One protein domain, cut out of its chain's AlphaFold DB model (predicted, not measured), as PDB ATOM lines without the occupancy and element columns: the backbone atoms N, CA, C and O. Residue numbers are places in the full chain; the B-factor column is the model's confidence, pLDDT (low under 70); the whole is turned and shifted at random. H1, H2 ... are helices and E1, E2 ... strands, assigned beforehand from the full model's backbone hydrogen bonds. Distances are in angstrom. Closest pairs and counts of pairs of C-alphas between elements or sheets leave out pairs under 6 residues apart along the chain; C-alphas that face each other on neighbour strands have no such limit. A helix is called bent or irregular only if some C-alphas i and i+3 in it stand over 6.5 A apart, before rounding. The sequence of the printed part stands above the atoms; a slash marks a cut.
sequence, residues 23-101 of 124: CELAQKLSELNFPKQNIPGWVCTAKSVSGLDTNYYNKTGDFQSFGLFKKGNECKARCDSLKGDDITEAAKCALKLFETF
ATOM      1  N   CYS A  23     -20.178   6.645   4.033       96.62
ATOM      2  CA  CYS A  23     -19.029   6.424   3.158       96.62
ATOM      3  C   CYS A  23     -18.511   7.717   2.518       96.62
ATOM      4  O   CYS A  23     -17.298   7.886   2.422       96.62
ATOM      5  N   GLU A  24     -19.388   8.645   2.118       94.81
ATOM      6  CA  GLU A  24     -18.946   9.944   1.591       94.81
ATOM      7  C   GLU A  24     -18.185  10.736   2.652       94.81
ATOM      8  O   GLU A  24     -17.136  11.312   2.363       94.81
ATOM      9  N   LEU A  25     -18.674  10.732   3.899       95.12
ATOM     10  CA  LEU A  25     -17.956  11.374   4.991       95.12
ATOM     11  C   LEU A  25     -16.624  10.670   5.266       95.12
ATOM     12  O   LEU A  25     -15.607  11.340   5.437       95.12
ATOM     13  N   ALA A  26     -16.600   9.335   5.283       96.44
ATOM     14  CA  ALA A  26     -15.371   8.575   5.493       96.44
ATOM     15  C   ALA A  26     -14.304   8.907   4.438       96.44
ATOM     16  O   ALA A  26     -13.155   9.190   4.785       96.44
ATOM     17  N   GLN A  27     -14.700   8.949   3.163       95.38
ATOM     18  CA  GLN A  27     -13.827   9.356   2.066       95.38
ATOM     19  C   GLN A  27     -13.345  10.794   2.258       95.38
ATOM     20  O   GLN A  27     -12.146  11.058   2.154       95.38
ATOM     21  N   LYS A  28     -14.246  11.716   2.620       93.75
ATOM     22  CA  LYS A  28     -13.874  13.118   2.808       93.75
ATOM     23  C   LYS A  28     -12.872  13.317   3.944       93.75
ATOM     24  O   LYS A  28     -11.928  14.088   3.807       93.75
ATOM     25  N   LEU A  29     -13.038  12.603   5.056       94.44
ATOM     26  CA  LEU A  29     -12.087  12.624   6.170       94.44
ATOM     27  C   LEU A  29     -10.731  12.024   5.775       94.44
ATOM     28  O   LEU A  29      -9.694  12.540   6.194       94.44
ATOM     29  N   SER A  30     -10.726  10.980   4.940       94.56
ATOM     30  CA  SER A  30      -9.498  10.398   4.383       94.56
ATOM     31  C   SER A  30      -8.736  11.397   3.502       94.56
ATOM     32  O   SER A  30      -7.535  11.585   3.685       94.56
ATOM     33  N   GLU A  31      -9.435  12.122   2.621       94.31
ATOM     34  CA  GLU A  31      -8.868  13.215   1.806       94.31
ATOM     35  C   GLU A  31      -8.263  14.337   2.666       94.31
ATOM     36  O   GLU A  31      -7.283  14.974   2.282       94.31
ATOM     37  N   LEU A  32      -8.828  14.564   3.855       92.44
ATOM     38  CA  LEU A  32      -8.339  15.526   4.843       92.44
ATOM     39  C   LEU A  32      -7.223  14.970   5.745       92.44
ATOM     40  O   LEU A  32      -6.833  15.630   6.708       92.44
ATOM     41  N   ASN A  33      -6.676  13.792   5.426       92.88
ATOM     42  CA  ASN A  33      -5.589  13.120   6.144       92.88
ATOM     43  C   ASN A  33      -5.919  12.766   7.602       92.88
ATOM     44  O   ASN A  33      -5.033  12.737   8.461       92.88
ATOM     45  N   PHE A  34      -7.186  12.467   7.900       92.38
ATOM     46  CA  PHE A  34      -7.523  11.888   9.197       92.38
ATOM     47  C   PHE A  34      -6.844  10.519   9.349       92.38
ATOM     48  O   PHE A  34      -6.792   9.750   8.385       92.38
ATOM     49  N   PRO A  35      -6.369  10.155  10.556       92.06
ATOM     50  CA  PRO A  35      -5.838   8.820  10.792       92.06
ATOM     51  C   PRO A  35      -6.900   7.769  10.452       92.06
ATOM     52  O   PRO A  35      -7.963   7.745  11.079       92.06
ATOM     53  N   LYS A  36      -6.623   6.907   9.463       91.69
ATOM     54  CA  LYS A  36      -7.605   5.955   8.911       91.69
ATOM     55  C   LYS A  36      -8.273   5.089   9.977       91.69
ATOM     56  O   LYS A  36      -9.469   4.824   9.888       91.69
ATOM     57  N   GLN A  37      -7.526   4.713  11.014       92.69
ATOM     58  CA  GLN A  37      -8.020   3.931  12.145       92.69
ATOM     59  C   GLN A  37      -9.117   4.640  12.957       92.69
ATOM     60  O   GLN A  37      -9.939   3.977  13.574       92.69
ATOM     61  N   ASN A  38      -9.158   5.975  12.944       93.81
ATOM     62  CA  ASN A  38     -10.124   6.761  13.712       93.81
ATOM     63  C   ASN A  38     -11.331   7.201  12.873       93.81
ATOM     64  O   ASN A  38     -12.331   7.631  13.447       93.81
ATOM     65  N   ILE A  39     -11.265   7.105  11.537       95.62
ATOM     66  CA  ILE A  39     -12.350   7.524  10.631       95.62
ATOM     67  C   ILE A  39     -13.702   6.886  11.003       95.62
ATOM     68  O   ILE A  39     -14.676   7.635  11.092       95.62
ATOM     69  N   PRO A  40     -13.806   5.579  11.319       96.56
ATOM     70  CA  PRO A  40     -15.070   5.003  11.782       96.56
ATOM     71  C   PRO A  40     -15.664   5.707  13.009       96.56
ATOM     72  O   PRO A  40     -16.862   5.982  13.056       96.56
ATOM     73  N   GLY A  41     -14.823   6.036  13.995       95.31
ATOM     74  CA  GLY A  41     -15.249   6.739  15.205       95.31
ATOM     75  C   GLY A  41     -15.735   8.157  14.906       95.31
ATOM     76  O   GLY A  41     -16.708   8.620  15.502       95.31
ATOM     77  N   TRP A  42     -15.117   8.825  13.932       95.31
ATOM     78  CA  TRP A  42     -15.548  10.141  13.461       95.31
ATOM     79  C   TRP A  42     -16.883  10.106  12.727       95.31
ATOM     80  O   TRP A  42     -17.741  10.944  12.999       95.31
ATOM     81  N   VAL A  43     -17.090   9.119  11.854       95.81
ATOM     82  CA  VAL A  43     -18.370   8.920  11.161       95.81
ATOM     83  C   VAL A  43     -19.482   8.613  12.167       95.81
ATOM     84  O   VAL A  43     -20.532   9.252  12.130       95.81
ATOM     85  N   CYS A  44     -19.227   7.725  13.135       95.56
ATOM     86  CA  CYS A  44     -20.136   7.453  14.254       95.56
ATOM     87  C   CYS A  44     -20.469   8.721  15.048       95.56
ATOM     88  O   CYS A  44     -21.637   8.988  15.345       95.56
ATOM     89  N   THR A  45     -19.448   9.526  15.354       93.62
ATOM     90  CA  THR A  45     -19.601  10.775  16.104       93.62
ATOM     91  C   THR A  45     -20.506  11.737  15.354       93.62
ATOM     92  O   THR A  45     -21.517  12.155  15.911       93.62
ATOM     93  N   ALA A  46     -20.191  12.033  14.090       93.44
ATOM     94  CA  ALA A  46     -20.979  12.926  13.249       93.44
ATOM     95  C   ALA A  46     -22.430  12.443  13.116       93.44
ATOM     96  O   ALA A  46     -23.367  13.209  13.333       93.44
ATOM     97  N   LYS A  47     -22.637  11.147  12.865       93.88
ATOM     98  CA  LYS A  47     -23.979  10.560  12.801       93.88
ATOM     99  C   LYS A  47     -24.753  10.742  14.105       93.88
ATOM    100  O   LYS A  47     -25.912  11.137  14.068       93.88
ATOM    101  N   SER A  48     -24.112  10.504  15.246       92.00
ATOM    102  CA  SER A  48     -24.758  10.591  16.560       92.00
ATOM    103  C   SER A  48     -25.104  12.022  16.964       92.00
ATOM    104  O   SER A  48     -26.148  12.252  17.571       92.00
ATOM    105  N   VAL A  49     -24.232  12.991  16.664       88.50
ATOM    106  CA  VAL A  49     -24.382  14.362  17.183       88.50
ATOM    107  C   VAL A  49     -25.120  15.304  16.241       88.50
ATOM    108  O   VAL A  49     -25.732  16.254  16.723       88.50
ATOM    109  N   SER A  50     -25.053  15.061  14.929       90.62
ATOM    110  CA  SER A  50     -25.632  15.937  13.905       90.62
ATOM    111  C   SER A  50     -26.489  15.208  12.870       90.62
ATOM    112  O   SER A  50     -27.121  15.865  12.051       90.62
ATOM    113  N   GLY A  51     -26.525  13.871  12.873       92.25
ATOM    114  CA  GLY A  51     -27.199  13.116  11.816       92.25
ATOM    115  C   GLY A  51     -26.491  13.207  10.463       92.25
ATOM    116  O   GLY A  51     -27.142  13.037   9.439       92.25
ATOM    117  N   LEU A  52     -25.177  13.475  10.456       92.81
ATOM    118  CA  LEU A  52     -24.365  13.728   9.254       92.81
ATOM    119  C   LEU A  52     -24.725  15.024   8.498       92.81
ATOM    120  O   LEU A  52     -24.267  15.219   7.372       92.81
ATOM    121  N   ASP A  53     -25.501  15.916   9.118       90.75
ATOM    122  CA  ASP A  53     -25.932  17.190   8.540       90.75
ATOM    123  C   ASP A  53     -24.915  18.311   8.825       90.75
ATOM    124  O   ASP A  53     -24.664  18.690   9.976       90.75
ATOM    125  N   THR A  54     -24.338  18.884   7.767       87.12
ATOM    126  CA  THR A  54     -23.405  20.017   7.869       87.12
ATOM    127  C   THR A  54     -24.075  21.304   8.334       87.12
ATOM    128  O   THR A  54     -23.391  22.184   8.851       87.12
ATOM    129  N   ASN A  55     -25.399  21.413   8.225       84.25
ATOM    130  CA  ASN A  55     -26.178  22.557   8.682       84.25
ATOM    131  C   ASN A  55     -26.818  22.363  10.056       84.25
ATOM    132  O   ASN A  55     -27.543  23.261  10.505       84.25
ATOM    133  N   TYR A  56     -26.484  21.273  10.759       86.19
ATOM    134  CA  TYR A  56     -26.956  21.031  12.117       86.19
ATOM    135  C   TYR A  56     -26.790  22.274  12.995       86.19
ATOM    136  O   TYR A  56     -25.732  22.911  13.042       86.19
ATOM    137  N   TYR A  57     -27.860  22.619  13.700       84.56
ATOM    138  CA  TYR A  57     -27.898  23.711  14.652       84.56
ATOM    139  C   TYR A  57     -28.728  23.296  15.854       84.56
ATOM    140  O   TYR A  57     -29.847  22.809  15.714       84.56
ATOM    141  N   ASN A  58     -28.190  23.545  17.040       82.88
ATOM    142  CA  ASN A  58     -28.926  23.400  18.280       82.88
ATOM    143  C   ASN A  58     -28.582  24.551  19.225       82.88
ATOM    144  O   ASN A  58     -27.414  24.926  19.360       82.88
ATOM    145  N   LYS A  59     -29.602  25.083  19.899       82.38
ATOM    146  CA  LYS A  59     -29.467  26.106  20.937       82.38
ATOM    147  C   LYS A  59     -30.089  25.594  22.227       82.38
ATOM    148  O   LYS A  59     -31.237  25.158  22.239       82.38
ATOM    149  N   THR A  60     -29.342  25.658  23.320       80.44
ATOM    150  CA  THR A  60     -29.794  25.243  24.651       80.44
ATOM    151  C   THR A  60     -29.392  26.317  25.655       80.44
ATOM    152  O   THR A  60     -28.217  26.460  25.984       80.44
ATOM    153  N   GLY A  61     -30.366  27.117  26.099       84.19
ATOM    154  CA  GLY A  61     -30.088  28.362  26.822       84.19
ATOM    155  C   GLY A  61     -29.257  29.318  25.959       84.19
ATOM    156  O   GLY A  61     -29.601  29.569  24.800       84.19
ATOM    157  N   ASP A  62     -28.140  29.795  26.504       77.94
ATOM    158  CA  ASP A  62     -27.183  30.655  25.792       77.94
ATOM    159  C   ASP A  62     -26.145  29.868  24.981       77.94
ATOM    160  O   ASP A  62     -25.414  30.439  24.169       77.94
ATOM    161  N   PHE A  63     -26.094  28.545  25.159       71.94
ATOM    162  CA  PHE A  63     -25.166  27.690  24.438       71.94
ATOM    163  C   PHE A  63     -25.690  27.374  23.036       71.94
ATOM    164  O   PHE A  63     -26.841  26.971  22.856       71.94
ATOM    165  N   GLN A  64     -24.823  27.532  22.040       75.75
ATOM    166  CA  GLN A  64     -25.119  27.254  20.640       75.75
ATOM    167  C   GLN A  64     -24.093  26.264  20.102       75.75
ATOM    168  O   GLN A  64     -22.895  26.437  20.316       75.75
ATOM    169  N   SER A  65     -24.569  25.245  19.394       77.38
ATOM    170  CA  SER A  65     -23.730  24.250  18.731       77.38
ATOM    171  C   SER A  65     -24.113  24.110  17.268       77.38
ATOM    172  O   SER A  65     -25.304  24.066  16.951       77.38
ATOM    173  N   PHE A  66     -23.114  24.003  16.396       79.75
ATOM    174  CA  PHE A  66     -23.305  23.979  14.949       79.75
ATOM    175  C   PHE A  66     -22.460  22.906  14.262       79.75
ATOM    176  O   PHE A  66     -21.386  22.532  14.746       79.75
ATOM    177  N   GLY A  67     -22.927  22.497  13.085       81.38
ATOM    178  CA  GLY A  67     -22.180  21.721  12.107       81.38
ATOM    179  C   GLY A  67     -21.994  20.251  12.468       81.38
ATOM    180  O   GLY A  67     -22.466  19.750  13.492       81.38
ATOM    181  N   LEU A  68     -21.239  19.576  11.606       86.31
ATOM    182  CA  LEU A  68     -21.131  18.119  11.551       86.31
ATOM    183  C   LEU A  68     -20.668  17.460  12.865       86.31
ATOM    184  O   LEU A  68     -21.127  16.374  13.210       86.31
ATOM    185  N   PHE A  69     -19.795  18.127  13.625       86.44
ATOM    186  CA  PHE A  69     -19.228  17.617  14.882       86.44
ATOM    187  C   PHE A  69     -19.775  18.319  16.136       86.44
ATOM    188  O   PHE A  69     -19.118  18.278  17.176       86.44
ATOM    189  N   LYS A  70     -20.951  18.970  16.043       74.81
ATOM    190  CA  LYS A  70     -21.660  19.646  17.149       74.81
ATOM    191  C   LYS A  70     -20.719  20.461  18.040       74.81
ATOM    192  O   LYS A  70     -20.538  20.172  19.220       74.81
ATOM    193  N   LYS A  71     -20.105  21.489  17.463       72.12
ATOM    194  CA  LYS A  71     -19.153  22.331  18.193       72.12
ATOM    195  C   LYS A  71     -19.752  23.658  18.613       72.12
ATOM    196  O   LYS A  71     -20.597  24.201  17.899       72.12
ATOM    197  N   GLY A  72     -19.287  24.170  19.748       62.22
ATOM    198  CA  GLY A  72     -19.576  25.517  20.213       62.22
ATOM    199  C   GLY A  72     -18.538  26.523  19.710       62.22
ATOM    200  O   GLY A  72     -18.063  26.465  18.571       62.22
ATOM    201  N   ASN A  73     -18.175  27.466  20.578       63.41
ATOM    202  CA  ASN A  73     -17.264  28.571  20.266       63.41
ATOM    203  C   ASN A  73     -15.767  28.218  20.387       63.41
ATOM    204  O   ASN A  73     -14.919  29.086  20.172       63.41
ATOM    205  N   GLU A  74     -15.401  26.974  20.718       67.25
ATOM    206  CA  GLU A  74     -14.031  26.600  21.110       67.25
ATOM    207  C   GLU A  74     -12.989  26.847  20.013       67.25
ATOM    208  O   GLU A  74     -11.835  27.174  20.293       67.25
ATOM    209  N   CYS A  75     -13.395  26.740  18.751       69.38
ATOM    210  CA  CYS A  75     -12.484  26.890  17.621       69.38
ATOM    211  C   CYS A  75     -12.386  28.313  17.070       69.38
ATOM    212  O   CYS A  75     -11.650  28.510  16.107       69.38
ATOM    213  N   LYS A  76     -13.114  29.289  17.643       66.44
ATOM    214  CA  LYS A  76     -13.145  30.698  17.187       66.44
ATOM    215  C   LYS A  76     -13.302  30.864  15.662       66.44
ATOM    216  O   LYS A  76     -12.864  31.858  15.091       66.44
ATOM    217  N   ALA A  77     -13.901  29.880  14.999       64.31
ATOM    218  CA  ALA A  77     -14.136  29.892  13.565       64.31
ATOM    219  C   ALA A  77     -15.462  30.602  13.281       64.31
ATOM    220  O   ALA A  77     -16.394  30.519  14.083       64.31
ATOM    221  N   ARG A  78     -15.555  31.284  12.135       63.81
ATOM    222  CA  ARG A  78     -16.819  31.888  11.689       63.81
ATOM    223  C   ARG A  78     -17.832  30.769  11.438       63.81
ATOM    224  O   ARG A  78     -17.445  29.719  10.934       63.81
ATOM    225  N   CYS A  79     -19.105  30.994  11.771       63.53
ATOM    226  CA  CYS A  79     -20.177  30.007  11.576       63.53
ATOM    227  C   CYS A  79     -20.221  29.481  10.131       63.53
ATOM    228  O   CYS A  79     -20.414  28.288   9.913       63.53
ATOM    229  N   ASP A  80     -19.953  30.367   9.175       63.31
ATOM    230  CA  ASP A  80     -19.964  30.089   7.738       63.31
ATOM    231  C   ASP A  80     -18.880  29.091   7.313       63.31
ATOM    232  O   ASP A  80     -19.049  28.373   6.340       63.31
ATOM    233  N   SER A  81     -17.774  28.998   8.056       62.69
ATOM    234  CA  SER A  81     -16.686  28.054   7.759       62.69
ATOM    235  C   SER A  81     -17.002  26.623   8.208       62.69
ATOM    236  O   SER A  81     -16.179  25.730   8.050       62.69
ATOM    237  N   LEU A  82     -18.144  26.412   8.869       60.47
ATOM    238  CA  LEU A  82     -18.479  25.179   9.597       60.47
ATOM    239  C   LEU A  82     -19.714  24.483   9.035       60.47
ATOM    240  O   LEU A  82     -20.129  23.452   9.567       60.47
ATOM    241  N   LYS A  83     -20.292  25.095   8.005       66.06
ATOM    242  CA  LYS A  83     -21.526  24.739   7.328       66.06
ATOM    243  C   LYS A  83     -21.245  24.639   5.830       66.06
ATOM    244  O   LYS A  83     -20.388  25.355   5.320       66.06
ATOM    245  N   GLY A  84     -21.979  23.775   5.137       68.62
ATOM    246  CA  GLY A  84     -21.789  23.509   3.709       68.62
ATOM    247  C   GLY A  84     -20.879  22.317   3.404       68.62
ATOM    248  O   GLY A  84     -20.461  21.582   4.298       68.62
ATOM    249  N   ASP A  85     -20.613  22.112   2.115       71.44
ATOM    250  CA  ASP A  85     -19.902  20.942   1.576       71.44
ATOM    251  C   ASP A  85     -18.418  20.886   1.955       71.44
ATOM    252  O   ASP A  85     -17.844  19.799   2.093       71.44
ATOM    253  N   ASP A  86     -17.788  22.049   2.125       82.19
ATOM    254  CA  ASP A  86     -16.403  22.134   2.570       82.19
ATOM    255  C   ASP A  86     -16.319  22.039   4.096       82.19
ATOM    256  O   ASP A  86     -16.411  23.023   4.831       82.19
ATOM    257  N   ILE A  87     -16.102  20.817   4.578       86.06
ATOM    258  CA  ILE A  87     -15.948  20.534   6.006       86.06
ATOM    259  C   ILE A  87     -14.524  20.772   6.524       86.06
ATOM    260  O   ILE A  87     -14.257  20.448   7.678       86.06
ATOM    261  N   THR A  88     -13.595  21.308   5.723       86.31
ATOM    262  CA  THR A  88     -12.163  21.387   6.071       86.31
ATOM    263  C   THR A  88     -11.923  22.079   7.413       86.31
ATOM    264  O   THR A  88     -11.226  21.544   8.278       86.31
ATOM    265  N   GLU A  89     -12.527  23.245   7.639       82.06
ATOM    266  CA  GLU A  89     -12.339  24.000   8.885       82.06
ATOM    267  C   GLU A  89     -13.078  23.363  10.072       82.06
ATOM    268  O   GLU A  89     -12.575  23.362  11.202       82.06
ATOM    269  N   ALA A  90     -14.242  22.749   9.832       83.19
ATOM    270  CA  ALA A  90     -14.941  21.958  10.844       83.19
ATOM    271  C   ALA A  90     -14.113  20.737  11.279       83.19
ATOM    272  O   ALA A  90     -13.994  20.465  12.474       83.19
ATOM    273  N   ALA A  91     -13.492  20.050  10.323       87.69
ATOM    274  CA  ALA A  91     -12.679  18.863  10.532       87.69
ATOM    275  C   ALA A  91     -11.361  19.191  11.256       87.69
ATOM    276  O   ALA A  91     -11.035  18.541  12.248       87.69
ATOM    277  N   LYS A  92     -10.645  20.250  10.854       86.00
ATOM    278  CA  LYS A  92      -9.439  20.733  11.564       86.00
ATOM    279  C   LYS A  92      -9.729  21.080  13.023       86.00
ATOM    280  O   LYS A  92      -8.966  20.739  13.923       86.00
ATOM    281  N   CYS A  93     -10.848  21.756  13.258       85.38
ATOM    282  CA  CYS A  93     -11.301  22.076  14.602       85.38
ATOM    283  C   CYS A  93     -11.553  20.812  15.441       85.38
ATOM    284  O   CYS A  93     -11.085  20.724  16.577       85.38
ATOM    285  N   ALA A  94     -12.256  19.828  14.874       87.75
ATOM    286  CA  ALA A  94     -12.521  18.561  15.544       87.75
ATOM    287  C   ALA A  94     -11.217  17.809  15.871       87.75
ATOM    288  O   ALA A  94     -11.055  17.347  17.001       87.75
ATOM    289  N   LEU A  95     -10.250  17.772  14.945       88.06
ATOM    290  CA  LEU A  95      -8.928  17.179  15.187       88.06
ATOM    291  C   LEU A  95      -8.208  17.819  16.372       88.06
ATOM    292  O   LEU A  95      -7.697  17.103  17.225       88.06
ATOM    293  N   LYS A  96      -8.225  19.149  16.485       87.62
ATOM    294  CA  LYS A  96      -7.585  19.847  17.608       87.62
ATOM    295  C   LYS A  96      -8.165  19.434  18.967       87.62
ATOM    296  O   LYS A  96      -7.433  19.268  19.940       87.62
ATOM    297  N   LEU A  97      -9.487  19.270  19.046       87.31
ATOM    298  CA  LEU A  97     -10.143  18.781  20.264       87.31
ATOM    299  C   LEU A  97      -9.786  17.315  20.529       87.31
ATOM    300  O   LEU A  97      -9.509  16.946  21.670       87.31
ATOM    301  N   PHE A  98      -9.728  16.501  19.478       88.81
ATOM    302  CA  PHE A  98      -9.342  15.097  19.557       88.81
ATOM    303  C   PHE A  98      -7.899  14.890  20.026       88.81
ATOM    304  O   PHE A  98      -7.647  13.985  20.813       88.81
ATOM    305  N   GLU A  99      -6.955  15.734  19.616       88.75
ATOM    306  CA  GLU A  99      -5.564  15.669  20.089       88.75
ATOM    307  C   GLU A  99      -5.454  15.831  21.612       88.75
ATOM    308  O   GLU A  99      -4.561  15.258  22.231       88.75
ATOM    309  N   THR A 100      -6.376  16.581  22.225       89.00
ATOM    310  CA  THR A 100      -6.369  16.843  23.673       89.00
ATOM    311  C   THR A 100      -7.243  15.858  24.450       89.00
ATOM    312  O   THR A 100      -6.844  15.364  25.502       89.00
ATOM    313  N   PHE A 101      -8.448  15.580  23.954       88.69
ATOM    314  CA  PHE A 101      -9.487  14.856  24.694       88.69
ATOM    315  C   PHE A 101      -9.864  13.514  24.063       88.69
ATOM    316  O   PHE A 101     -10.661  12.771  24.636       88.69
TER     317      PHE A 101
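This is residues 23 to 101 of the 124 residues of the protein "GLYCOSYL_HYDROL_F22_1 domain-containing protein" of Cimex lectularius (UniProt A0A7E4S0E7). A small two-stranded hairpin, E1 and E2, makes one end of the longest axis, and H1 packed on the first part of H2 at a steep tilt makes the other, with H2 running back from there toward the hairpin and H4 standing nearer the middle, apart from H2 and close to H1 but not clearly touching it. Short H3 meets H4 at a corner, and a long link joins it to the hairpin. The printed part has 79 residues with four named helices and two named strands, in the order H1 H2 E1 E2 H3 H4; the sheet, E1 - E2, is antiparallel and the class is mostly helix. The whole is compact, with a radius of gyration of the C-alphas of 11.8 A and spans of 36 by 24 by 20 A.

H1, residues 23 to 31, begins at C-alpha 23 (-19.029, 6.424, 3.158) and is 12.3 A long. H2, residues 36 to 50, spans 21.2 A and is irregular: C-alphas 37 and 40 are 7.1 A apart. E1, residues 57 to 60, and E2, residues 63 to 66, are 10.3 A and 10.4 A long. H3, residues 79 to 82, measures 5.5 A. H4, residues 88 to 101, runs 19.9 A to C-alpha 101 (-9.487, 14.856, 24.694).

H1 and H2 touch, closest at the C-alphas of Ala 26 and Ile 39, 6.1 A, at a steep tilt of 52 degrees, opposite ways. H1 and H4 are close but not clearly touching, Leu 29 to Ala 91, 7.6 A between C-alphas. H2 and H4 are apart. E1 and E2 form a hairpin, with N 58 and O 65 at 2.9 A. H3 and H4 touch only at the corner, through residues 89 to 90 of H4, the C-alphas of Leu 82 and Ala 90 being closest at 4.9 A. Every O i to N i+4 pair is within hydrogen-bond range in H1, 9 of 11 in H2 and 9 of 10 in H4; H3 is too short for such a pair.

The C-alphas of Lys 36 and Gly 61 are farthest apart, 36.4 A. The printed part has no cut. The link from E2 to H3, residues 67 to 78, is long. Mean pLDDT of the printed part is 84.3; residues 72 to 84 are under 70.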